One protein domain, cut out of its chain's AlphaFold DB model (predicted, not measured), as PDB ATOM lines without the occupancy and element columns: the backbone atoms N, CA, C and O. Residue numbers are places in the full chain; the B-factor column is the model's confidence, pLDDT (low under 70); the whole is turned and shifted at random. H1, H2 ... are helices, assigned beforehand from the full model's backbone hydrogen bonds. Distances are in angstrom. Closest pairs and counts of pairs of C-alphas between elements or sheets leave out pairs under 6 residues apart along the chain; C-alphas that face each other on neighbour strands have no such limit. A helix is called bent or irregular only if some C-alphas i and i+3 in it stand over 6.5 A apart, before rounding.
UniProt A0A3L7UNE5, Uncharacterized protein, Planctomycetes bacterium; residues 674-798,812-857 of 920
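What this domain is: This is residues 674 to 798 and 812 to 857 of the 920 residues of an uncharacterized protein of Planctomycetes bacterium (UniProt A0A3L7UNE5). Two lobes of helices are joined by the bent helix H11: its arm H11b packs on the helical hairpin of H4 and H5 in one lobe, and its arm H11a packs on H8 and H10 in the other. H3 runs beside H5 in the first lobe, H1 and H2 are set loosely there, H9 packs on H10 in the second, and H6 packs on both H4 and H11a. The printed part has 171 residues with eleven named helices, H1 to H11 in chain order, and no named strand: all helix. It is elongated, spanning 58 by 32 by 29 A, and only just compact, close to loose, with a radius of gyration of the C-alphas of 18.5 A.

Where its parts are: Find C-alpha 674 at (22.692, -6.771, 15.417), where H1 begins; it runs to residue 682. Then come H2, residues 690 to 700, 16.0 A; H3, 705 to 717, 18.9 A; H4, 723 to 732; H5, 737 to 746; H6, 750 to 756; and H7, 758 to 761. H8, 766 to 780, is 21.2 A long, H9, 783 to 798, is 22.3 A, and H10 is residues 813 to 822. H11, 828 to 856, was assigned as one helix by its hydrogen bonds but is bent, with C-alphas 842 and 845 7.5 A apart: H11a is 828 to 842, 20.8 A, and H11b is 845 to 856, 16.2 A, ending at C-alpha 856 (11.196, 0.393, 31.705).

How they stand to each other: Start at the hub, H11, which touches five helices; its arms stand at a steep tilt of 60 degrees. H4, H5 and H11b form an up and down bundle, each running against the one before. In the hairpin of H4 and H5, the closest C-alphas, of Ala 730 and Gly 737, are 3.6 A apart. H11b touches H5 at Arg 738 and Thr 856, C-alphas 4.5 A apart. H3 touches H5 with residues 712 to 716 alone, closest C-alphas Asp 716 and Val 743, 6.2 A. H1 is close to H4 but not clearly touching, C-alphas of Leu 678 and Met 728 7.9 A apart; H2 touches no helix. H6 touches H4, C-alphas of Asn 725 and Asp 756 6.3 A apart, and H11a, Ala 750 and Arg 837, 5.7 A. H7 and H8 touch only at the corner, C-alphas of Leu 761 and Ser 768 5.5 A apart. H8 touches H11a, about perpendicular at 89 degrees, C-alphas of Arg 772 and Pro 828 5.4 A apart. H10 and H11a are a hairpin, closest C-alphas Ile 820 and Val 831, 6.4 A. H9 touches H10 at a shallow tilt of 26 degrees, opposite ways, C-alphas of Ala 790 and Leu 813 5.4 A apart. Every O i to N i+4 pair is within hydrogen-bond range in H1, H3, H4, H5, H6, H8, H9, H10, H11a and H11b; H2 has 6 of 7, and H7 is too short for one.

The domain as a whole: The two C-alphas farthest apart are those of Ser 706 and Asp 784, 59.7 A. Look for the cut after residue 798: residues 799 to 811 are not printed, and C-alphas 798 and 812 are 11.6 A apart. Of the links that are printed whole, H1 to H2 is short, the others are tight, and none is long. The mean pLDDT of the printed part is 78.5; 37 residues are under 70, among them residues 674 to 703.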
ATOM      1  N   MET A 674      22.359  -7.086  14.025       50.06
ATOM      2  CA  MET A 674      22.692  -6.771  15.417       50.06
ATOM      3  C   MET A 674      23.722  -5.640  15.545       50.06
ATOM      4  O   MET A 674      23.516  -4.737  16.351       50.06
ATOM      5  N   LEU A 675      24.790  -5.623  14.736       47.94
ATOM      6  CA  LEU A 675      25.824  -4.577  14.814       47.94
ATOM      7  C   LEU A 675      25.394  -3.229  14.213       47.94
ATOM      8  O   LEU A 675      25.688  -2.182  14.795       47.94
ATOM      9  N   SER A 676      24.668  -3.229  13.090       48.16
ATOM     10  CA  SER A 676      24.108  -1.984  12.533       48.16
ATOM     11  C   SER A 676      23.071  -1.368  13.483       48.16
ATOM     12  O   SER A 676      23.056  -0.154  13.698       48.16
ATOM     13  N   THR A 677      22.297  -2.216  14.159       53.84
ATOM     14  CA  THR A 677      21.328  -1.816  15.182       53.84
ATOM     15  C   THR A 677      21.976  -1.376  16.489       53.84
ATOM     16  O   THR A 677      21.540  -0.383  17.059       53.84
ATOM     17  N   LEU A 678      23.045  -2.028  16.954       56.06
ATOM     18  CA  LEU A 678      23.878  -1.528  18.056       56.06
ATOM     19  C   LEU A 678      24.341  -0.096  17.762       56.06
ATOM     20  O   LEU A 678      24.185   0.786  18.606       56.06
ATOM     21  N   GLY A 679      24.813   0.161  16.538       53.22
ATOM     22  CA  GLY A 679      25.116   1.510  16.060       53.22
ATOM     23  C   GLY A 679      23.913   2.461  16.128       53.22
ATOM     24  O   GLY A 679      24.050   3.586  16.605       53.22
ATOM     25  N   ALA A 680      22.723   2.013  15.719       53.62
ATOM     26  CA  ALA A 680      21.492   2.808  15.747       53.62
ATOM     27  C   ALA A 680      20.943   3.085  17.167       53.62
ATOM     28  O   ALA A 680      20.483   4.194  17.431       53.62
ATOM     29  N   ILE A 681      21.012   2.120  18.092       55.09
ATOM     30  CA  ILE A 681      20.517   2.213  19.481       55.09
ATOM     31  C   ILE A 681      21.470   3.038  20.362       55.09
ATOM     32  O   ILE A 681      21.029   3.823  21.218       55.09
ATOM     33  N   LEU A 682      22.781   2.880  20.152       49.34
ATOM     34  CA  LEU A 682      23.814   3.673  20.822       49.34
ATOM     35  C   LEU A 682      23.930   5.088  20.222       49.34
ATOM     36  O   LEU A 682      24.368   6.006  20.916       49.34
ATOM     37  N   SER A 683      23.469   5.306  18.986       44.47
ATOM     38  CA  SER A 683      23.291   6.644  18.408       44.47
ATOM     39  C   SER A 683      22.075   7.379  19.011       44.47
ATOM     40  O   SER A 683      21.050   6.767  19.326       44.47
ATOM     41  N   PRO A 684      22.127   8.716  19.181       38.38
ATOM     42  CA  PRO A 684      20.965   9.503  19.596       38.38
ATOM     43  C   PRO A 684      19.915   9.731  18.484       38.38
ATOM     44  O   PRO A 684      18.802  10.160  18.797       38.38
ATOM     45  N   SER A 685      20.214   9.457  17.206       40.22
ATOM     46  CA  SER A 685      19.327   9.769  16.068       40.22
ATOM     47  C   SER A 685      18.445   8.590  15.624       40.22
ATOM     48  O   SER A 685      18.946   7.596  15.102       40.22
ATOM     49  N   ARG A 686      17.113   8.743  15.703       38.31
ATOM     50  CA  ARG A 686      16.121   7.728  15.263       38.31
ATOM     51  C   ARG A 686      16.118   7.397  13.759       38.31
ATOM     52  O   ARG A 686      15.442   6.458  13.361       38.31
ATOM     53  N   SER A 687      16.828   8.149  12.922       38.28
ATOM     54  CA  SER A 687      16.800   8.030  11.455       38.28
ATOM     55  C   SER A 687      17.625   6.871  10.872       38.28
ATOM     56  O   SER A 687      17.698   6.743   9.657       38.28
ATOM     57  N   ALA A 688      18.269   6.045  11.704       36.38
ATOM     58  CA  ALA A 688      19.239   5.041  11.252       36.38
ATOM     59  C   ALA A 688      18.654   3.661  10.868       36.38
ATOM     60  O   ALA A 688      19.399   2.832  10.360       36.38
ATOM     61  N   LEU A 689      17.363   3.389  11.112       38.19
ATOM     62  CA  LEU A 689      16.794   2.029  10.978       38.19
ATOM     63  C   LEU A 689      16.264   1.653   9.579       38.19
ATOM     64  O   LEU A 689      16.154   0.463   9.289       38.19
ATOM     65  N   GLY A 690      15.990   2.632   8.707       45.84
ATOM     66  CA  GLY A 690      15.668   2.412   7.287       45.84
ATOM     67  C   GLY A 690      14.528   1.409   6.990       45.84
ATOM     68  O   GLY A 690      13.727   1.097   7.872       45.84
ATOM     69  N   PRO A 691      14.470   0.867   5.755       34.31
ATOM     70  CA  PRO A 691      13.417  -0.067   5.330       34.31
ATOM     71  C   PRO A 691      13.424  -1.407   6.081       34.31
ATOM     72  O   PRO A 691      12.384  -2.041   6.242       34.31
ATOM     73  N   VAL A 692      14.588  -1.839   6.584       36.03
ATOM     74  CA  VAL A 692      14.721  -3.081   7.368       36.03
ATOM     75  C   VAL A 692      13.937  -2.982   8.680       36.03
ATOM     76  O   VAL A 692      13.318  -3.958   9.097       36.03
ATOM     77  N   GLY A 693      13.908  -1.798   9.304       41.59
ATOM     78  CA  GLY A 693      13.072  -1.538  10.474       41.59
ATOM     79  C   GLY A 693      11.575  -1.644  10.173       41.59
ATOM     80  O   GLY A 693      10.842  -2.215  10.973       41.59
ATOM     81  N   GLU A 694      11.121  -1.152   9.019       41.38
ATOM     82  CA  GLU A 694       9.705  -1.209   8.620       41.38
ATOM     83  C   GLU A 694       9.259  -2.649   8.317       41.38
ATOM     84  O   GLU A 694       8.260  -3.104   8.871       41.38
ATOM     85  N   MET A 695      10.060  -3.420   7.570       38.59
ATOM     86  CA  MET A 695       9.783  -4.842   7.304       38.59
ATOM     87  C   MET A 695       9.723  -5.694   8.584       38.59
ATOM     88  O   MET A 695       8.889  -6.594   8.691       38.59
ATOM     89  N   LEU A 696      10.587  -5.416   9.570       41.62
ATOM     90  CA  LEU A 696      10.519  -6.071  10.882       41.62
ATOM     91  C   LEU A 696       9.246  -5.681  11.645       41.62
ATOM     92  O   LEU A 696       8.614  -6.548  12.242       41.62
ATOM     93  N   MET A 697       8.847  -4.408  11.616       47.88
ATOM     94  CA  MET A 697       7.647  -3.938  12.317       47.88
ATOM     95  C   MET A 697       6.350  -4.507  11.722       47.88
ATOM     96  O   MET A 697       5.448  -4.848  12.490       47.88
ATOM     97  N   ASP A 698       6.262  -4.689  10.402       44.91
ATOM     98  CA  ASP A 698       5.121  -5.360   9.761       44.91
ATOM     99  C   ASP A 698       5.039  -6.843  10.156       44.91
ATOM    100  O   ASP A 698       3.970  -7.327  10.535       44.91
ATOM    101  N   ALA A 699       6.171  -7.557  10.172       43.38
ATOM    102  CA  ALA A 699       6.219  -8.942  10.643       43.38
ATOM    103  C   ALA A 699       5.806  -9.059  12.125       43.38
ATOM    104  O   ALA A 699       4.991  -9.913  12.480       43.38
ATOM    105  N   ILE A 700       6.303  -8.165  12.986       50.75
ATOM    106  CA  ILE A 700       5.979  -8.125  14.423       50.75
ATOM    107  C   ILE A 700       4.499  -7.793  14.662       50.75
ATOM    108  O   ILE A 700       3.892  -8.338  15.582       50.75
ATOM    109  N   SER A 701       3.888  -6.967  13.808       51.00
ATOM    110  CA  SER A 701       2.463  -6.605  13.893       51.00
ATOM    111  C   SER A 701       1.504  -7.773  13.617       51.00
ATOM    112  O   SER A 701       0.311  -7.652  13.888       51.00
ATOM    113  N   SER A 702       2.010  -8.900  13.102       51.44
ATOM    114  CA  SER A 702       1.235 -10.124  12.843       51.44
ATOM    115  C   SER A 702       1.276 -11.167  13.974       51.44
ATOM    116  O   SER A 702       0.590 -12.186  13.886       51.44
ATOM    117  N   VAL A 703       2.068 -10.941  15.031       57.34
ATOM    118  CA  VAL A 703       2.298 -11.923  16.107       57.34
ATOM    119  C   VAL A 703       1.203 -11.856  17.179       57.34
ATOM    120  O   VAL A 703       0.865 -10.781  17.676       57.34
ATOM    121  N   ASP A 704       0.678 -13.019  17.572       70.44
ATOM    122  CA  ASP A 704      -0.356 -13.129  18.604       70.44
ATOM    123  C   ASP A 704       0.160 -12.725  20.011       70.44
ATOM    124  O   ASP A 704       1.262 -13.125  20.406       70.44
ATOM    125  N   PRO A 705      -0.618 -11.971  20.819       68.19
ATOM    126  CA  PRO A 705      -0.202 -11.542  22.156       68.19
ATOM    127  C   PRO A 705       0.148 -12.660  23.154       68.19
ATOM    128  O   PRO A 705       0.903 -12.395  24.095       68.19
ATOM    129  N   SER A 706      -0.356 -13.892  22.986       69.12
ATOM    130  CA  SER A 706       0.055 -15.014  23.845       69.12
ATOM    131  C   SER A 706       1.516 -15.398  23.594       69.12
ATOM    132  O   SER A 706       2.302 -15.466  24.537       69.12
ATOM    133  N   THR A 707       1.924 -15.477  22.322       72.12
ATOM    134  CA  THR A 707       3.303 -15.777  21.901       72.12
ATOM    135  C   THR A 707       4.312 -14.761  22.444       72.12
ATOM    136  O   THR A 707       5.429 -15.121  22.806       72.12
ATOM    137  N   LEU A 708       3.920 -13.488  22.560       71.25
ATOM    138  CA  LEU A 708       4.759 -12.445  23.161       71.25
ATOM    139  C   LEU A 708       4.936 -12.632  24.682       71.25
ATOM    140  O   LEU A 708       5.992 -12.310  25.233       71.25
ATOM    141  N   THR A 709       3.925 -13.175  25.363       74.44
ATOM    142  CA  THR A 709       4.001 -13.490  26.799       74.44
ATOM    143  C   THR A 709       4.956 -14.660  27.039       74.44
ATOM    144  O   THR A 709       5.836 -14.558  27.895       74.44
ATOM    145  N   ASP A 710       4.851 -15.714  26.226       79.62
ATOM    146  CA  ASP A 710       5.737 -16.883  26.287       79.62
ATOM    147  C   ASP A 710       7.197 -16.505  25.986       79.62
ATOM    148  O   ASP A 710       8.086 -16.854  26.759       79.62
ATOM    149  N   LEU A 711       7.442 -15.684  24.954       77.44
ATOM    150  CA  LEU A 711       8.771 -15.142  24.629       77.44
ATOM    151  C   LEU A 711       9.400 -14.382  25.809       77.44
ATOM    152  O   LEU A 711      10.606 -14.449  26.036       77.44
ATOM    153  N   THR A 712       8.594 -13.652  26.582       81.69
ATOM    154  CA  THR A 712       9.094 -12.918  27.755       81.69
ATOM    155  C   THR A 712       9.484 -13.872  28.885       81.69
ATOM    156  O   THR A 712      10.492 -13.644  29.553       81.69
ATOM    157  N   ALA A 713       8.724 -14.955  29.079       82.44
ATOM    158  CA  ALA A 713       9.034 -15.993  30.059       82.44
ATOM    159  C   ALA A 713      10.250 -16.847  29.654       82.44
ATOM    160  O   ALA A 713      11.023 -17.235  30.528       82.44
ATOM    161  N   GLU A 714      10.437 -17.105  28.356       83.12
ATOM    162  CA  GLU A 714      11.626 -17.760  27.796       83.12
ATOM    163  C   GLU A 714      12.873 -16.899  28.038       83.12
ATOM    164  O   GLU A 714      13.834 -17.375  28.638       83.12
ATOM    165  N   ILE A 715      12.822 -15.601  27.711       85.50
ATOM    166  CA  ILE A 715      13.932 -14.667  27.962       85.50
ATOM    167  C   ILE A 715      14.270 -14.564  29.457       85.50
ATOM    168  O   ILE A 715      15.447 -14.549  29.809       85.50
ATOM    169  N   ASP A 716      13.275 -14.510  30.350       87.62
ATOM    170  CA  ASP A 716      13.507 -14.440  31.804       87.62
ATOM    171  C   ASP A 716      14.118 -15.731  32.389       87.62
ATOM    172  O   ASP A 716      14.820 -15.676  33.401       87.62
ATOM    173  N   GLN A 717      13.931 -16.877  31.726       88.75
ATOM    174  CA  GLN A 717      14.465 -18.175  32.155       88.75
ATOM    175  C   GLN A 717      15.792 -18.559  31.488       88.75
ATOM    176  O   GLN A 717      16.583 -19.267  32.113       88.75
ATOM    177  N   ASP A 718      16.061 -18.098  30.265       86.81
ATOM    178  CA  ASP A 718      17.301 -18.392  29.542       86.81
ATOM    179  C   ASP A 718      18.497 -17.677  30.207       86.81
ATOM    180  O   ASP A 718      18.530 -16.442  30.224       86.81
ATOM    181  N   PRO A 719      19.479 -18.403  30.782       84.50
ATOM    182  CA  PRO A 719      20.622 -17.799  31.458       84.50
ATOM    183  C   PRO A 719      21.631 -17.150  30.500       84.50
ATOM    184  O   PRO A 719      22.403 -16.306  30.967       84.50
ATOM    185  N   ASP A 720      21.610 -17.521  29.214       83.94
ATOM    186  CA  ASP A 720      22.604 -17.146  28.205       83.94
ATOM    187  C   ASP A 720      22.280 -15.803  27.524       83.94
ATOM    188  O   ASP A 720      23.120 -15.231  26.828       83.94
ATOM    189  N   ILE A 721      21.083 -15.259  27.767       85.62
ATOM    190  CA  ILE A 721      20.665 -13.930  27.307       85.62
ATOM    191  C   ILE A 721      21.108 -12.866  28.323       85.62
ATOM    192  O   ILE A 721      20.560 -12.745  29.420       85.62
ATOM    193  N   GLY A 722      22.086 -12.047  27.960       90.94
ATOM    194  CA  GLY A 722      22.544 -10.905  28.738       90.94
ATOM    195  C   GLY A 722      21.754  -9.614  28.493       90.94
ATOM    196  O   GLY A 722      20.768  -9.540  27.751       90.94
ATOM    197  N   ALA A 723      22.200  -8.548  29.160       91.00
ATOM    198  CA  ALA A 723      21.533  -7.251  29.129       91.00
ATOM    199  C   ALA A 723      21.526  -6.565  27.750       91.00
ATOM    200  O   ALA A 723      20.649  -5.734  27.494       91.00
ATOM    201  N   LEU A 724      22.475  -6.880  26.862       89.19
ATOM    202  CA  LEU A 724      22.518  -6.303  25.520       89.19
ATOM    203  C   LEU A 724      21.451  -6.945  24.628       89.19
ATOM    204  O   LEU A 724      20.716  -6.221  23.951       89.19
ATOM    205  N   ASN A 725      21.297  -8.270  24.674       87.38
ATOM    206  CA  ASN A 725      20.210  -8.939  23.960       87.38
ATOM    207  C   ASN A 725      18.833  -8.536  24.522       87.38
ATOM    208  O   ASN A 725      17.920  -8.240  23.748       87.38
ATOM    209  N   CYS A 726      18.692  -8.368  25.844       91.38
ATOM    210  CA  CYS A 726      17.480  -7.770  26.421       91.38
ATOM    211  C   CYS A 726      17.214  -6.338  25.911       91.38
ATOM    212  O   CYS A 726      16.067  -6.007  25.615       91.38
ATOM    213  N   LEU A 727      18.237  -5.482  25.769       90.69
ATOM    214  CA  LEU A 727      18.078  -4.122  25.228       90.69
ATOM    215  C   LEU A 727      17.614  -4.135  23.763       90.69
ATOM    216  O   LEU A 727      16.717  -3.374  23.396       90.69
ATOM    217  N   MET A 728      18.207  -5.004  22.945       86.44
ATOM    218  CA  MET A 728      17.847  -5.205  21.539       86.44
ATOM    219  C   MET A 728      16.380  -5.634  21.401       86.44
ATOM    220  O   MET A 728      15.592  -4.964  20.730       86.44
ATOM    221  N   THR A 729      15.982  -6.698  22.101       86.00
ATOM    222  CA  THR A 729      14.603  -7.205  22.081       86.00
ATOM    223  C   THR A 729      13.619  -6.181  22.648       86.00
ATOM    224  O   THR A 729      12.556  -5.957  22.073       86.00
ATOM    225  N   ALA A 730      13.976  -5.466  23.717       88.44
ATOM    226  CA  ALA A 730      13.124  -4.415  24.267       88.44
ATOM    227  C   ALA A 730      12.913  -3.221  23.318       88.44
ATOM    228  O   ALA A 730      11.891  -2.538  23.417       88.44
ATOM    229  N   HIS A 731      13.852  -2.970  22.401       84.38
ATOM    230  CA  HIS A 731      13.714  -1.949  21.366       84.38
ATOM    231  C   HIS A 731      12.777  -2.394  20.233       84.38
ATOM    232  O   HIS A 731      11.939  -1.606  19.795       84.38
ATOM    233  N   TYR A 732      12.898  -3.650  19.786       81.50
ATOM    234  CA  TYR A 732      12.124  -4.188  18.661       81.50
ATOM    235  C   TYR A 732      10.715  -4.649  19.002       81.50
ATOM    236  O   TYR A 732       9.836  -4.572  18.150       81.50
ATOM    237  N   PHE A 733      10.468  -5.068  20.242       83.06
ATOM    238  CA  PHE A 733       9.167  -5.579  20.664       83.06
ATOM    239  C   PHE A 733       8.518  -4.660  21.721       83.06
ATOM    240  O   PHE A 733       8.359  -5.071  22.873       83.06
ATOM    241  N   PRO A 734       8.088  -3.422  21.370       84.38
ATOM    242  CA  PRO A 734       7.454  -2.485  22.303       84.38
ATOM    243  C   PRO A 734       6.345  -3.046  23.216       84.38
ATOM    244  O   PRO A 734       6.284  -2.582  24.358       84.38
ATOM    245  N   PRO A 735       5.486  -4.008  22.797       84.19
ATOM    246  CA  PRO A 735       4.453  -4.568  23.674       84.19
ATOM    247  C   PRO A 735       5.013  -5.234  24.939       84.19
ATOM    248  O   PRO A 735       4.447  -5.064  26.017       84.19
ATOM    249  N   VAL A 736       6.150  -5.928  24.824       87.00
ATOM    250  CA  VAL A 736       6.828  -6.628  25.936       87.00
ATOM    251  C   VAL A 736       8.101  -5.929  26.402       87.00
ATOM    252  O   VAL A 736       8.641  -6.254  27.457       87.00
ATOM    253  N   GLY A 737       8.565  -4.915  25.670       89.94
ATOM    254  CA  GLY A 737       9.871  -4.299  25.881       89.94
ATOM    255  C   GLY A 737      10.085  -3.697  27.268       89.94
ATOM    256  O   GLY A 737      11.219  -3.640  27.725       89.94
ATOM    257  N   ARG A 738       9.026  -3.338  28.007       91.62
ATOM    258  CA  ARG A 738       9.150  -2.962  29.431       91.62
ATOM    259  C   ARG A 738       9.565  -4.128  30.324       91.62
ATOM    260  O   ARG A 738      10.374  -3.934  31.223       91.62
ATOM    261  N   GLN A 739       8.985  -5.304  30.104       92.12
ATOM    262  CA  GLN A 739       9.270  -6.507  30.885       92.12
ATOM    263  C   GLN A 739      10.663  -7.028  30.519       92.12
ATOM    264  O   GLN A 739      11.508  -7.167  31.396       92.12
ATOM    265  N   VAL A 740      10.955  -7.151  29.221       91.25
ATOM    266  CA  VAL A 740      12.279  -7.563  28.729       91.25
ATOM    267  C   VAL A 740      13.383  -6.576  29.146       91.25
ATOM    268  O   VAL A 740      14.460  -7.004  29.556       91.25
ATOM    269  N   ALA A 741      13.133  -5.260  29.142       93.88
ATOM    270  CA  ALA A 741      14.113  -4.293  29.644       93.88
ATOM    271  C   ALA A 741      14.336  -4.395  31.164       93.88
ATOM    272  O   ALA A 741      15.443  -4.135  31.633       93.88
ATOM    273  N   ALA A 742      13.317  -4.786  31.938       93.94
ATOM    274  CA  ALA A 742      13.467  -5.026  33.372       93.94
ATOM    275  C   ALA A 742      14.324  -6.273  33.650       93.94
ATOM    276  O   ALA A 742      15.187  -6.211  34.524       93.94
ATOM    277  N   VAL A 743      14.165  -7.344  32.861       93.38
ATOM    278  CA  VAL A 743      15.073  -8.510  32.872       93.38
ATOM    279  C   VAL A 743      16.498  -8.086  32.491       93.38
ATOM    280  O   VAL A 743      17.453  -8.434  33.177       93.38
ATOM    281  N   GLY A 744      16.660  -7.238  31.471       94.12
ATOM    282  CA  GLY A 744      17.970  -6.692  31.104       94.12
ATOM    283  C   GLY A 744      18.671  -5.963  32.257       94.12
ATOM    284  O   GLY A 744      19.864  -6.163  32.471       94.12
ATOM    285  N   LEU A 745      17.937  -5.174  33.052       95.38
ATOM    286  CA  LEU A 745      18.494  -4.465  34.213       95.38
ATOM    287  C   LEU A 745      18.993  -5.405  35.324       95.38
ATOM    288  O   LEU A 745      19.943  -5.049  36.020       95.38
ATOM    289  N   THR A 746      18.410  -6.598  35.494       95.06
ATOM    290  CA  THR A 746      18.888  -7.582  36.490       95.06
ATOM    291  C   THR A 746      20.101  -8.384  36.006       95.06
ATOM    292  O   THR A 746      20.760  -9.035  36.816       95.06
ATOM    293  N   ARG A 747      20.439  -8.297  34.710       93.50
ATOM    294  CA  ARG A 747      21.533  -9.023  34.036       93.50
ATOM    295  C   ARG A 747      22.693  -8.114  33.597       93.50
ATOM    296  O   ARG A 747      23.440  -8.441  32.678       93.50
ATOM    297  N   MET A 748      22.841  -6.955  34.247       92.44
ATOM    298  CA  MET A 748      23.872  -5.938  33.975       92.44
ATOM    299  C   MET A 748      25.265  -6.326  34.516       92.44
ATOM    300  O   MET A 748      25.854  -5.602  35.326       92.44
ATOM    301  N   ASP A 749      25.807  -7.450  34.053       93.00
ATOM    302  CA  ASP A 749      27.141  -7.943  34.405       93.00
ATOM    303  C   ASP A 749      28.052  -8.122  33.170       93.00
ATOM    304  O   ASP A 749      27.589  -8.278  32.039       93.00
ATOM    305  N   ALA A 750      29.368  -8.012  33.382       92.19
ATOM    306  CA  ALA A 750      30.358  -7.980  32.300       92.19
ATOM    307  C   ALA A 750      30.527  -9.336  31.595       92.19
ATOM    308  O   ALA A 750      30.916  -9.380  30.428       92.19
ATOM    309  N   ASP A 751      30.245 -10.432  32.300       92.50
ATOM    310  CA  ASP A 751      30.415 -11.784  31.777       92.50
ATOM    311  C   ASP A 751      29.252 -12.144  30.853       92.50
ATOM    312  O   ASP A 751      29.497 -12.585  29.732       92.50
ATOM    313  N   ARG A 752      28.011 -11.814  31.233       90.44
ATOM    314  CA  ARG A 752      26.851 -11.897  30.337       90.44
ATOM    315  C   ARG A 752      26.914 -10.939  29.155       90.44
ATOM    316  O   ARG A 752      26.459 -11.288  28.074       90.44
ATOM    317  N   PHE A 753      27.501  -9.753  29.312       92.12
ATOM    318  CA  PHE A 753      27.761  -8.881  28.161       92.12
ATOM    319  C   PHE A 753      28.733  -9.523  27.156       92.12
ATOM    320  O   PHE A 753      28.548  -9.400  25.947       92.12
ATOM    321  N   ILE A 754      29.757 -10.233  27.636       90.81
ATOM    322  CA  ILE A 754      30.661 -10.992  26.766       90.81
ATOM    323  C   ILE A 754      29.968 -12.232  26.193       90.81
ATOM    324  O   ILE A 754      30.231 -12.567  25.042       90.81
ATOM    325  N   GLN A 755      29.051 -12.854  26.936       87.81
ATOM    326  CA  GLN A 755      28.206 -13.952  26.465       87.81
ATOM    327  C   GLN A 755      27.265 -13.512  25.327       87.81
ATOM    328  O   GLN A 755      27.217 -14.166  24.289       87.81
ATOM    329  N   ASP A 756      26.632 -12.337  25.435       87.62
ATOM    330  CA  ASP A 756      25.851 -11.719  24.348       87.62
ATOM    331  C   ASP A 756      26.687 -11.488  23.075       87.62
ATOM    332  O   ASP A 756      26.161 -11.495  21.960       87.62
ATOM    333  N   LEU A 757      27.999 -11.283  23.232       88.06
ATOM    334  CA  LEU A 757      28.954 -11.134  22.134       88.06
ATOM    335  C   LEU A 757      29.631 -12.454  21.728       88.06
ATOM    336  O   LEU A 757      30.329 -12.485  20.715       88.06
ATOM    337  N   GLN A 758      29.422 -13.552  22.456       85.12
ATOM    338  CA  GLN A 758      30.084 -14.838  22.228       85.12
ATOM    339  C   GLN A 758      29.886 -15.380  20.798       85.12
ATOM    340  O   GLN A 758      30.886 -15.795  20.214       85.12
ATOM    341  N   PRO A 759      28.708 -15.258  20.143       78.50
ATOM    342  CA  PRO A 759      28.535 -15.641  18.735       78.50
ATOM    343  C   PRO A 759      29.391 -14.848  17.726       78.50
ATOM    344  O   PRO A 759      29.509 -15.249  16.570       78.50
ATOM    345  N   PHE A 760      29.972 -13.715  18.133       74.50
ATOM    346  CA  PHE A 760      30.926 -12.932  17.337       74.50
ATOM    347  C   PHE A 760      32.384 -13.216  17.724       74.50
ATOM    348  O   PHE A 760      33.282 -12.987  16.910       74.50
ATOM    349  N   LEU A 761      32.618 -13.673  18.959       81.25
ATOM    350  CA  LEU A 761      33.934 -13.902  19.561       81.25
ATOM    351  C   LEU A 761      34.410 -15.362  19.463       81.25
ATOM    352  O   LEU A 761      35.595 -15.619  19.667       81.25
ATOM    353  N   GLU A 762      33.512 -16.302  19.179       75.88
ATOM    354  CA  GLU A 762      33.807 -17.729  19.025       75.88
ATOM    355  C   GLU A 762      33.565 -18.210  17.590       75.88
ATOM    356  O   GLU A 762      32.784 -17.620  16.845       75.88
ATOM    357  N   GLU A 763      34.275 -19.283  17.215       65.06
ATOM    358  CA  GLU A 763      34.490 -19.727  15.824       65.06
ATOM    359  C   GLU A 763      35.194 -18.663  14.935       65.06
ATOM    360  O   GLU A 763      35.316 -17.501  15.329       65.06
ATOM    361  N   PRO A 764      35.754 -19.020  13.755       64.75
ATOM    362  CA  PRO A 764      36.316 -18.037  12.821       64.75
ATOM    363  C   PRO A 764      35.208 -17.191  12.171       64.75
ATOM    364  O   PRO A 764      34.826 -17.383  11.016       64.75
ATOM    365  N   SER A 765      34.675 -16.238  12.935       73.56
ATOM    366  CA  SER A 765      33.804 -15.178  12.433       73.56
ATOM    367  C   SER A 765      34.654 -14.084  11.775       73.56
ATOM    368  O   SER A 765      35.742 -13.766  12.261       73.56
ATOM    369  N   LEU A 766      34.146 -13.441  10.718       64.38
ATOM    370  CA  LEU A 766      34.829 -12.315  10.062       64.38
ATOM    371  C   LEU A 766      35.235 -11.214  11.061       64.38
ATOM    372  O   LEU A 766      36.327 -10.655  10.989       64.38
ATOM    373  N   TYR A 767      34.365 -10.930  12.032       70.56
ATOM    374  CA  TYR A 767      34.634  -9.949  13.078       70.56
ATOM    375  C   TYR A 767      35.747 -10.415  14.024       70.56
ATOM    376  O   TYR A 767      36.610  -9.609  14.367       70.56
ATOM    377  N   SER A 768      35.785 -11.699  14.395       78.88
ATOM    378  CA  SER A 768      36.871 -12.264  15.204       78.88
ATOM    379  C   SER A 768      38.221 -12.194  14.482       78.88
ATOM    380  O   SER A 768      39.211 -11.811  15.099       78.88
ATOM    381  N   GLU A 769      38.268 -12.470  13.172       79.69
ATOM    382  CA  GLU A 769      39.502 -12.413  12.381       79.69
ATOM    383  C   GLU A 769      40.005 -10.973  12.216       79.69
ATOM    384  O   GLU A 769      41.185 -10.710  12.451       79.69
ATOM    385  N   ILE A 770      39.114 -10.019  11.914       75.94
ATOM    386  CA  ILE A 770      39.459  -8.590  11.833       75.94
ATOM    387  C   ILE A 770      39.941  -8.066  13.193       75.94
ATOM    388  O   ILE A 770      40.972  -7.398  13.264       75.94
ATOM    389  N   LEU A 771      39.238  -8.370  14.290       81.44
ATOM    390  CA  LEU A 771      39.626  -7.906  15.626       81.44
ATOM    391  C   LEU A 771      40.934  -8.560  16.097       81.44
ATOM    392  O   LEU A 771      41.784  -7.874  16.667       81.44
ATOM    393  N   ARG A 772      41.157  -9.843  15.784       85.00
ATOM    394  CA  ARG A 772      42.437 -10.535  15.994       85.00
ATOM    395  C   ARG A 772      43.565  -9.873  15.199       85.00
ATOM    396  O   ARG A 772      44.616  -9.608  15.778       85.00
ATOM    397  N   ALA A 773      43.353  -9.551  13.923       79.81
ATOM    398  CA  ALA A 773      44.337  -8.848  13.095       79.81
ATOM    399  C   ALA A 773      44.652  -7.443  13.637       79.81
ATOM    400  O   ALA A 773      45.821  -7.073  13.727       79.81
ATOM    401  N   LEU A 774      43.642  -6.687  14.081       80.38
ATOM    402  CA  LEU A 774      43.823  -5.371  14.704       80.38
ATOM    403  C   LEU A 774      44.591  -5.448  16.033       80.38
ATOM    404  O   LEU A 774      45.449  -4.604  16.285       80.38
ATOM    405  N   ILE A 775      44.337  -6.463  16.865       87.44
ATOM    406  CA  ILE A 775      45.080  -6.687  18.116       87.44
ATOM    407  C   ILE A 775      46.534  -7.076  17.832       87.44
ATOM    408  O   ILE A 775      47.438  -6.547  18.477       87.44
ATOM    409  N   LEU A 776      46.789  -7.942  16.846       87.06
ATOM    410  CA  LEU A 776      48.149  -8.305  16.433       87.06
ATOM    411  C   LEU A 776      48.904  -7.104  15.837       87.06
ATOM    412  O   LEU A 776      50.055  -6.864  16.202       87.06
ATOM    413  N   ALA A 777      48.242  -6.294  15.006       82.50
ATOM    414  CA  ALA A 777      48.799  -5.044  14.499       82.50
ATOM    415  C   ALA A 777      49.139  -4.084  15.652       82.50
ATOM    416  O   ALA A 777      50.265  -3.596  15.721       82.50
ATOM    417  N   ALA A 778      48.225  -3.885  16.608       85.00
ATOM    418  CA  ALA A 778      48.448  -3.049  17.788       85.00
ATOM    419  C   ALA A 778      49.561  -3.571  18.718       85.00
ATOM    420  O   ALA A 778      50.288  -2.767  19.297       85.00
ATOM    421  N   ARG A 779      49.769  -4.893  18.821       90.00
ATOM    422  CA  ARG A 779      50.945  -5.473  19.502       90.00
ATOM    423  C   ARG A 779      52.260  -5.119  18.807       90.00
ATOM    424  O   ARG A 779      53.255  -4.907  19.491       90.00
ATOM    425  N   SER A 780      52.262  -5.048  17.475       86.50
ATOM    426  CA  SER A 780      53.461  -4.751  16.673       86.50
ATOM    427  C   SER A 780      53.849  -3.267  16.614       86.50
ATOM    428  O   SER A 780      54.927  -2.948  16.112       86.50
ATOM    429  N   MET A 781      52.998  -2.364  17.117       87.75
ATOM    430  CA  MET A 781      53.254  -0.920  17.112       87.75
ATOM    431  C   MET A 781      54.375  -0.527  18.077       87.75
ATOM    432  O   MET A 781      54.489  -1.063  19.187       87.75
ATOM    433  N   THR A 782      55.162   0.474  17.686       90.81
ATOM    434  CA  THR A 782      56.085   1.162  18.599       90.81
ATOM    435  C   THR A 782      55.323   2.022  19.616       90.81
ATOM    436  O   THR A 782      54.113   2.247  19.496       90.81
ATOM    437  N   ASP A 783      56.022   2.522  20.640       88.94
ATOM    438  CA  ASP A 783      55.439   3.472  21.597       88.94
ATOM    439  C   ASP A 783      55.002   4.770  20.897       88.94
ATOM    440  O   ASP A 783      53.875   5.220  21.095       88.94
ATOM    441  N   ASP A 784      55.836   5.297  19.995       86.44
ATOM    442  CA  ASP A 784      55.544   6.503  19.212       86.44
ATOM    443  C   ASP A 784      54.334   6.315  18.275       86.44
ATOM    444  O   ASP A 784      53.481   7.196  18.171       86.44
ATOM    445  N   GLU A 785      54.217   5.154  17.616       84.56
ATOM    446  CA  GLU A 785      53.054   4.809  16.780       84.56
ATOM    447  C   GLU A 785      51.770   4.686  17.619       84.56
ATOM    448  O   GLU A 785      50.707   5.153  17.203       84.56
ATOM    449  N   SER A 786      51.876   4.095  18.815       83.25
ATOM    450  CA  SER A 786      50.755   3.924  19.749       83.25
ATOM    451  C   SER A 786      50.224   5.273  20.248       83.25
ATOM    452  O   SER A 786      49.015   5.514  20.222       83.25
ATOM    453  N   GLU A 787      51.120   6.168  20.675       85.38
ATOM    454  CA  GLU A 787      50.769   7.512  21.143       85.38
ATOM    455  C   GLU A 787      50.197   8.376  20.007       85.38
ATOM    456  O   GLU A 787      49.158   9.015  20.191       85.38
ATOM    457  N   LEU A 788      50.783   8.320  18.802       83.50
ATOM    458  CA  LEU A 788      50.276   9.034  17.626       83.50
ATOM    459  C   LEU A 788      48.838   8.622  17.272       83.50
ATOM    460  O   LEU A 788      47.998   9.481  16.988       83.50
ATOM    461  N   ILE A 789      48.527   7.322  17.301       79.69
ATOM    462  CA  ILE A 789      47.171   6.815  17.040       79.69
ATOM    463  C   ILE A 789      46.205   7.249  18.149       79.69
ATOM    464  O   ILE A 789      45.090   7.689  17.851       79.69
ATOM    465  N   ALA A 790      46.627   7.183  19.415       83.25
ATOM    466  CA  ALA A 790      45.800   7.605  20.539       83.25
ATOM    467  C   ALA A 790      45.434   9.100  20.466       83.25
ATOM    468  O   ALA A 790      44.252   9.440  20.571       83.25
ATOM    469  N   ASP A 791      46.407   9.981  20.213       82.25
ATOM    470  CA  ASP A 791      46.170  11.423  20.069       82.25
ATOM    471  C   ASP A 791      45.358  11.763  18.812       82.25
ATOM    472  O   ASP A 791      44.490  12.642  18.855       82.25
ATOM    473  N   THR A 792      45.554  11.029  17.713       77.38
ATOM    474  CA  THR A 792      44.754  11.177  16.486       77.38
ATOM    475  C   THR A 792      43.276  10.887  16.753       77.38
ATOM    476  O   THR A 792      42.411  11.720  16.464       77.38
ATOM    477  N   VAL A 793      42.959   9.734  17.352       74.38
ATOM    478  CA  VAL A 793      41.568   9.348  17.644       74.38
ATOM    479  C   VAL A 793      40.956  10.257  18.710       74.38
ATOM    480  O   VAL A 793      39.786  10.640  18.595       74.38
ATOM    481  N   GLN A 794      41.735  10.683  19.706       80.06
ATOM    482  CA  GLN A 794      41.293  11.662  20.698       80.06
ATOM    483  C   GLN A 794      40.940  13.010  20.041       80.06
ATOM    484  O   GLN A 794      39.880  13.567  20.336       80.06
ATOM    485  N   THR A 795      41.750  13.490  19.094       78.44
ATOM    486  CA  THR A 795      41.522  14.744  18.349       78.44
ATOM    487  C   THR A 795      40.300  14.662  17.428       78.44
ATOM    488  O   THR A 795      39.462  15.572  17.419       78.44
ATOM    489  N   ALA A 796      40.131  13.550  16.704       68.88
ATOM    490  CA  ALA A 796      38.947  13.301  15.879       68.88
ATOM    491  C   ALA A 796      37.664  13.262  16.733       68.88
ATOM    492  O   ALA A 796      36.671  13.925  16.423       68.88
ATOM    493  N   THR A 797      37.711  12.572  17.876       69.38
ATOM    494  CA  THR A 797      36.576  12.468  18.805       69.38
ATOM    495  C   THR A 797      36.229  13.812  19.457       69.38
ATOM    496  O   THR A 797      35.054  14.145  19.616       69.38
ATOM    497  N   GLN A 798      37.229  14.627  19.813       76.25
ATOM    498  CA  GLN A 798      37.010  15.988  20.321       76.25
ATOM    499  C   GLN A 798      36.411  16.918  19.258       76.25
ATOM    500  O   GLN A 798      35.584  17.770  19.587       76.25
ATOM    501  N   ASN A 812      39.145   6.164  25.868       78.69
ATOM    502  CA  ASN A 812      40.555   6.505  25.946       78.69
ATOM    503  C   ASN A 812      41.339   5.330  25.351       78.69
ATOM    504  O   ASN A 812      41.347   4.248  25.932       78.69
ATOM    505  N   LEU A 813      41.966   5.516  24.187       81.50
ATOM    506  CA  LEU A 813      42.713   4.428  23.551       81.50
ATOM    507  C   LEU A 813      44.025   4.096  24.272       81.50
ATOM    508  O   LEU A 813      44.486   2.967  24.140       81.50
ATOM    509  N   ARG A 814      44.604   5.017  25.062       86.31
ATOM    510  CA  ARG A 814      45.879   4.774  25.764       86.31
ATOM    511  C   ARG A 814      45.809   3.539  26.688       86.31
ATOM    512  O   ARG A 814      46.602   2.626  26.471       86.31
ATOM    513  N   PRO A 815      44.846   3.412  27.632       84.69
ATOM    514  CA  PRO A 815      44.656   2.186  28.413       84.69
ATOM    515  C   PRO A 815      44.477   0.915  27.574       84.69
ATOM    516  O   PRO A 815      45.006  -0.128  27.946       84.69
ATOM    517  N   LEU A 816      43.770   0.991  26.439       86.62
ATOM    518  CA  LEU A 816      43.512  -0.175  25.588       86.62
ATOM    519  C   LEU A 816      44.775  -0.639  24.851       86.62
ATOM    520  O   LEU A 816      45.068  -1.832  24.835       86.62
ATOM    521  N   LEU A 817      45.552   0.289  24.288       87.19
ATOM    522  CA  LEU A 817      46.823  -0.015  23.622       87.19
ATOM    523  C   LEU A 817      47.867  -0.532  24.621       87.19
ATOM    524  O   LEU A 817      48.556  -1.510  24.329       87.19
ATOM    525  N   VAL A 818      47.931   0.051  25.825       89.19
ATOM    526  CA  VAL A 818      48.772  -0.459  26.921       89.19
ATOM    527  C   VAL A 818      48.345  -1.873  27.322       89.19
ATOM    528  O   VAL A 818      49.201  -2.747  27.426       89.19
ATOM    529  N   LEU A 819      47.043  -2.142  27.478       89.69
ATOM    530  CA  LEU A 819      46.530  -3.480  27.792       89.69
ATOM    531  C   LEU A 819      46.921  -4.502  26.710       89.69
ATOM    532  O   LEU A 819      47.496  -5.539  27.042       89.69
ATOM    533  N   ILE A 820      46.696  -4.181  25.430       91.44
ATOM    534  CA  ILE A 820      47.055  -5.035  24.284       91.44
ATOM    535  C   ILE A 820      48.549  -5.372  24.274       91.44
ATOM    536  O   ILE A 820      48.918  -6.538  24.109       91.44
ATOM    537  N   ARG A 821      49.406  -4.358  24.448       90.81
ATOM    538  CA  ARG A 821      50.868  -4.494  24.361       90.81
ATOM    539  C   ARG A 821      51.482  -5.108  25.625       90.81
ATOM    540  O   ARG A 821      52.521  -5.751  25.535       90.81
ATOM    541  N   SER A 822      50.810  -5.009  26.777       91.44
ATOM    542  CA  SER A 822      51.220  -5.670  28.030       91.44
ATOM    543  C   SER A 822      51.045  -7.196  28.031       91.44
ATOM    544  O   SER A 822      51.604  -7.871  28.892       91.44
ATOM    545  N   GLN A 823      50.289  -7.747  27.073       94.69
ATOM    546  CA  GLN A 823      49.978  -9.178  26.973       94.69
ATOM    547  C   GLN A 823      50.375  -9.753  25.595       94.69
ATOM    548  O   GLN A 823      49.500 -10.181  24.838       94.69
ATOM    549  N   PRO A 824      51.675  -9.766  25.231       90.56
ATOM    550  CA  PRO A 824      52.122 -10.166  23.892       90.56
ATOM    551  C   PRO A 824      51.853 -11.646  23.571       90.56
ATOM    552  O   PRO A 824      51.478 -11.956  22.442       90.56
ATOM    553  N   GLU A 825      51.971 -12.528  24.570       93.75
ATOM    554  CA  GLU A 825      51.832 -13.993  24.438       93.75
ATOM    555  C   GLU A 825      50.393 -14.514  24.632       93.75
ATOM    556  O   GLU A 825      50.128 -15.696  24.426       93.75
ATOM    557  N   ALA A 826      49.447 -13.670  25.059       93.81
ATOM    558  CA  ALA A 826      48.057 -14.092  25.267       93.81
ATOM    559  C   ALA A 826      47.338 -14.319  23.925       93.81
ATOM    560  O   ALA A 826      47.657 -13.647  22.935       93.81
ATOM    561  N   ASP A 827      46.314 -15.182  23.872       92.81
ATOM    562  CA  ASP A 827      45.485 -15.266  22.663       92.81
ATOM    563  C   ASP A 827      44.819 -13.899  22.395       92.81
ATOM    564  O   ASP A 827      44.315 -13.264  23.331       92.81
ATOM    565  N   PRO A 828      44.809 -13.402  21.144       91.19
ATOM    566  CA  PRO A 828      44.173 -12.130  20.817       91.19
ATOM    567  C   PRO A 828      42.702 -12.027  21.247       91.19
ATOM    568  O   PRO A 828      42.256 -10.931  21.575       91.19
ATOM    569  N   MET A 829      41.957 -13.135  21.309       90.50
ATOM    570  CA  MET A 829      40.558 -13.150  21.744       90.50
ATOM    571  C   MET A 829      40.409 -13.041  23.266       90.50
ATOM    572  O   MET A 829      39.448 -12.436  23.734       90.50
ATOM    573  N   ASP A 830      41.374 -13.519  24.053       92.44
ATOM    574  CA  ASP A 830      41.382 -13.306  25.509       92.44
ATOM    575  C   ASP A 830      41.771 -11.865  25.867       92.44
ATOM    576  O   ASP A 830      41.207 -11.263  26.788       92.44
ATOM    577  N   VAL A 831      42.651 -11.253  25.066       91.75
ATOM    578  CA  VAL A 831      42.900  -9.804  25.126       91.75
ATOM    579  C   VAL A 831      41.663  -9.015  24.695       91.75
ATOM    580  O   VAL A 831      41.306  -8.053  25.369       91.75
ATOM    581  N   LEU A 832      40.947  -9.440  23.649       90.56
ATOM    582  CA  LEU A 832      39.688  -8.817  23.234       90.56
ATOM    583  C   LEU A 832      38.609  -8.911  24.321       90.56
ATOM    584  O   LEU A 832      37.983  -7.902  24.635       90.56
ATOM    585  N   ARG A 833      38.426 -10.077  24.950       92.38
ATOM    586  CA  ARG A 833      37.533 -10.256  26.110       92.38
ATOM    587  C   ARG A 833      37.929  -9.317  27.258       92.38
ATOM    588  O   ARG A 833      37.066  -8.669  27.844       92.38
ATOM    589  N   SER A 834      39.226  -9.169  27.531       92.62
ATOM    590  CA  SER A 834      39.742  -8.240  28.551       92.62
ATOM    591  C   SER A 834      39.464  -6.766  28.210       92.62
ATOM    592  O   SER A 834      39.052  -6.003  29.083       92.62
ATOM    593  N   ILE A 835      39.614  -6.372  26.940       89.50
ATOM    594  CA  ILE A 835      39.222  -5.046  26.433       89.50
ATOM    595  C   ILE A 835      37.715  -4.836  26.592       89.50
ATOM    596  O   ILE A 835      37.299  -3.787  27.070       89.50
ATOM    597  N   LEU A 836      36.892  -5.819  26.220       90.19
ATOM    598  CA  LEU A 836      35.434  -5.719  26.294       90.19
ATOM    599  C   LEU A 836      34.936  -5.574  27.739       90.19
ATOM    600  O   LEU A 836      34.061  -4.740  27.967       90.19
ATOM    601  N   ARG A 837      35.539  -6.271  28.719       92.75
ATOM    602  CA  ARG A 837      35.273  -6.022  30.152       92.75
ATOM    603  C   ARG A 837      35.622  -4.583  30.550       92.75
ATOM    604  O   ARG A 837      34.803  -3.902  31.154       92.75
ATOM    605  N   LEU A 838      36.792  -4.080  30.148       88.38
ATOM    606  CA  LEU A 838      37.218  -2.711  30.469       88.38
ATOM    607  C   LEU A 838      36.307  -1.640  29.828       88.38
ATOM    608  O   LEU A 838      35.937  -0.665  30.477       88.38
ATOM    609  N   VAL A 839      35.888  -1.838  28.572       86.75
ATOM    610  CA  VAL A 839      34.932  -0.966  27.858       86.75
ATOM    611  C   VAL A 839      33.541  -1.001  28.505       86.75
ATOM    612  O   VAL A 839      32.869   0.037  28.593       86.75
ATOM    613  N   TRP A 840      33.112  -2.181  28.965       90.94
ATOM    614  CA  TRP A 840      31.882  -2.366  29.728       90.94
ATOM    615  C   TRP A 840      31.907  -1.558  31.025       90.94
ATOM    616  O   TRP A 840      31.051  -0.686  31.205       90.94
ATOM    617  N   ASP A 841      32.916  -1.791  31.867       89.62
ATOM    618  CA  ASP A 841      33.037  -1.187  33.193       89.62
ATOM    619  C   ASP A 841      33.245   0.333  33.146       89.62
ATOM    620  O   ASP A 841      32.641   1.051  33.943       89.62
ATOM    621  N   GLU A 842      34.044   0.860  32.205       83.38
ATOM    622  CA  GLU A 842      34.272   2.308  32.130       83.38
ATOM    623  C   GLU A 842      33.032   3.094  31.680       83.38
ATOM    624  O   GLU A 842      32.812   4.210  32.164       83.38
ATOM    625  N   LYS A 843      32.278   2.598  30.681       80.81
ATOM    626  CA  LYS A 843      31.244   3.407  29.995       80.81
ATOM    627  C   LYS A 843      30.025   2.635  29.532       80.81
ATOM    628  O   LYS A 843      28.907   3.101  29.768       80.81
ATOM    629  N   LEU A 844      30.206   1.517  28.829       84.56
ATOM    630  CA  LEU A 844      29.112   0.916  28.065       84.56
ATOM    631  C   LEU A 844      27.988   0.393  28.975       84.56
ATOM    632  O   LEU A 844      26.817   0.579  28.637       84.56
ATOM    633  N   ARG A 845      28.329  -0.104  30.175       92.81
ATOM    634  CA  ARG A 845      27.368  -0.444  31.234       92.81
ATOM    635  C   ARG A 845      26.395   0.704  31.512       92.81
ATOM    636  O   ARG A 845      25.189   0.505  31.433       92.81
ATOM    637  N   THR A 846      26.897   1.916  31.764       87.81
ATOM    638  CA  THR A 846      26.051   3.081  32.105       87.81
ATOM    639  C   THR A 846      25.135   3.517  30.957       87.81
ATOM    640  O   THR A 846      24.025   3.997  31.189       87.81
ATOM    641  N   VAL A 847      25.569   3.325  29.704       86.00
ATOM    642  CA  VAL A 847      24.762   3.637  28.516       86.00
ATOM    643  C   VAL A 847      23.628   2.626  28.361       86.00
ATOM    644  O   VAL A 847      22.479   3.030  28.179       86.00
ATOM    645  N   ILE A 848      23.927   1.330  28.479       88.94
ATOM    646  CA  ILE A 848      22.931   0.255  28.387       88.94
ATOM    647  C   ILE A 848      21.945   0.336  29.561       88.94
ATOM    648  O   ILE A 848      20.739   0.319  29.330       88.94
ATOM    649  N   GLU A 849      22.423   0.571  30.786       93.50
ATOM    650  CA  GLU A 849      21.591   0.809  31.974       93.50
ATOM    651  C   GLU A 849      20.642   2.002  31.781       93.50
ATOM    652  O   GLU A 849      19.439   1.892  32.029       93.50
ATOM    653  N   SER A 850      21.142   3.128  31.261       90.00
ATOM    654  CA  SER A 850      20.326   4.313  30.964       90.00
ATOM    655  C   SER A 850      19.272   4.043  29.885       90.00
ATOM    656  O   SER A 850      18.130   4.489  30.014       90.00
ATOM    657  N   ARG A 851      19.609   3.281  28.834       88.06
ATOM    658  CA  ARG A 851      18.660   2.903  27.775       88.06
ATOM    659  C   ARG A 851      17.592   1.930  28.270       88.06
ATOM    660  O   ARG A 851      16.412   2.173  28.031       88.06
ATOM    661  N   LEU A 852      17.976   0.889  29.002       92.25
ATOM    662  CA  LEU A 852      17.038  -0.048  29.620       92.25
ATOM    663  C   LEU A 852      16.117   0.673  30.618       92.25
ATOM    664  O   LEU A 852      14.905   0.496  30.567       92.25
ATOM    665  N   THR A 853      16.651   1.583  31.439       93.00
ATOM    666  CA  THR A 853      15.859   2.418  32.365       93.00
ATOM    667  C   THR A 853      14.881   3.349  31.633       93.00
ATOM    668  O   THR A 853      13.745   3.540  32.073       93.00
ATOM    669  N   GLN A 854      15.273   3.912  30.484       89.50
ATOM    670  CA  GLN A 854      14.365   4.684  29.621       89.50
ATOM    671  C   GLN A 854      13.227   3.819  29.057       89.50
ATOM    672  O   GLN A 854      12.117   4.326  28.895       89.50
ATOM    673  N   LEU A 855      13.486   2.539  28.770       89.12
ATOM    674  CA  LEU A 855      12.492   1.597  28.249       89.12
ATOM    675  C   LEU A 855      11.562   1.050  29.342       89.12
ATOM    676  O   LEU A 855      10.374   0.887  29.073       89.12
ATOM    677  N   THR A 856      12.042   0.825  30.572       90.06
ATOM    678  CA  THR A 856      11.196   0.393  31.705       90.06
ATOM    679  C   THR A 856      10.314   1.512  32.260       90.06
ATOM    680  O   THR A 856       9.206   1.245  32.731       90.06
ATOM    681  N   THR A 857      10.761   2.770  32.185       87.81
ATOM    682  CA  THR A 857       9.995   3.918  32.691       87.81
ATOM    683  C   THR A 857       8.674   4.073  31.916       87.81
ATOM    684  O   THR A 857       8.693   4.230  30.690       87.81
TER     685      THR A 857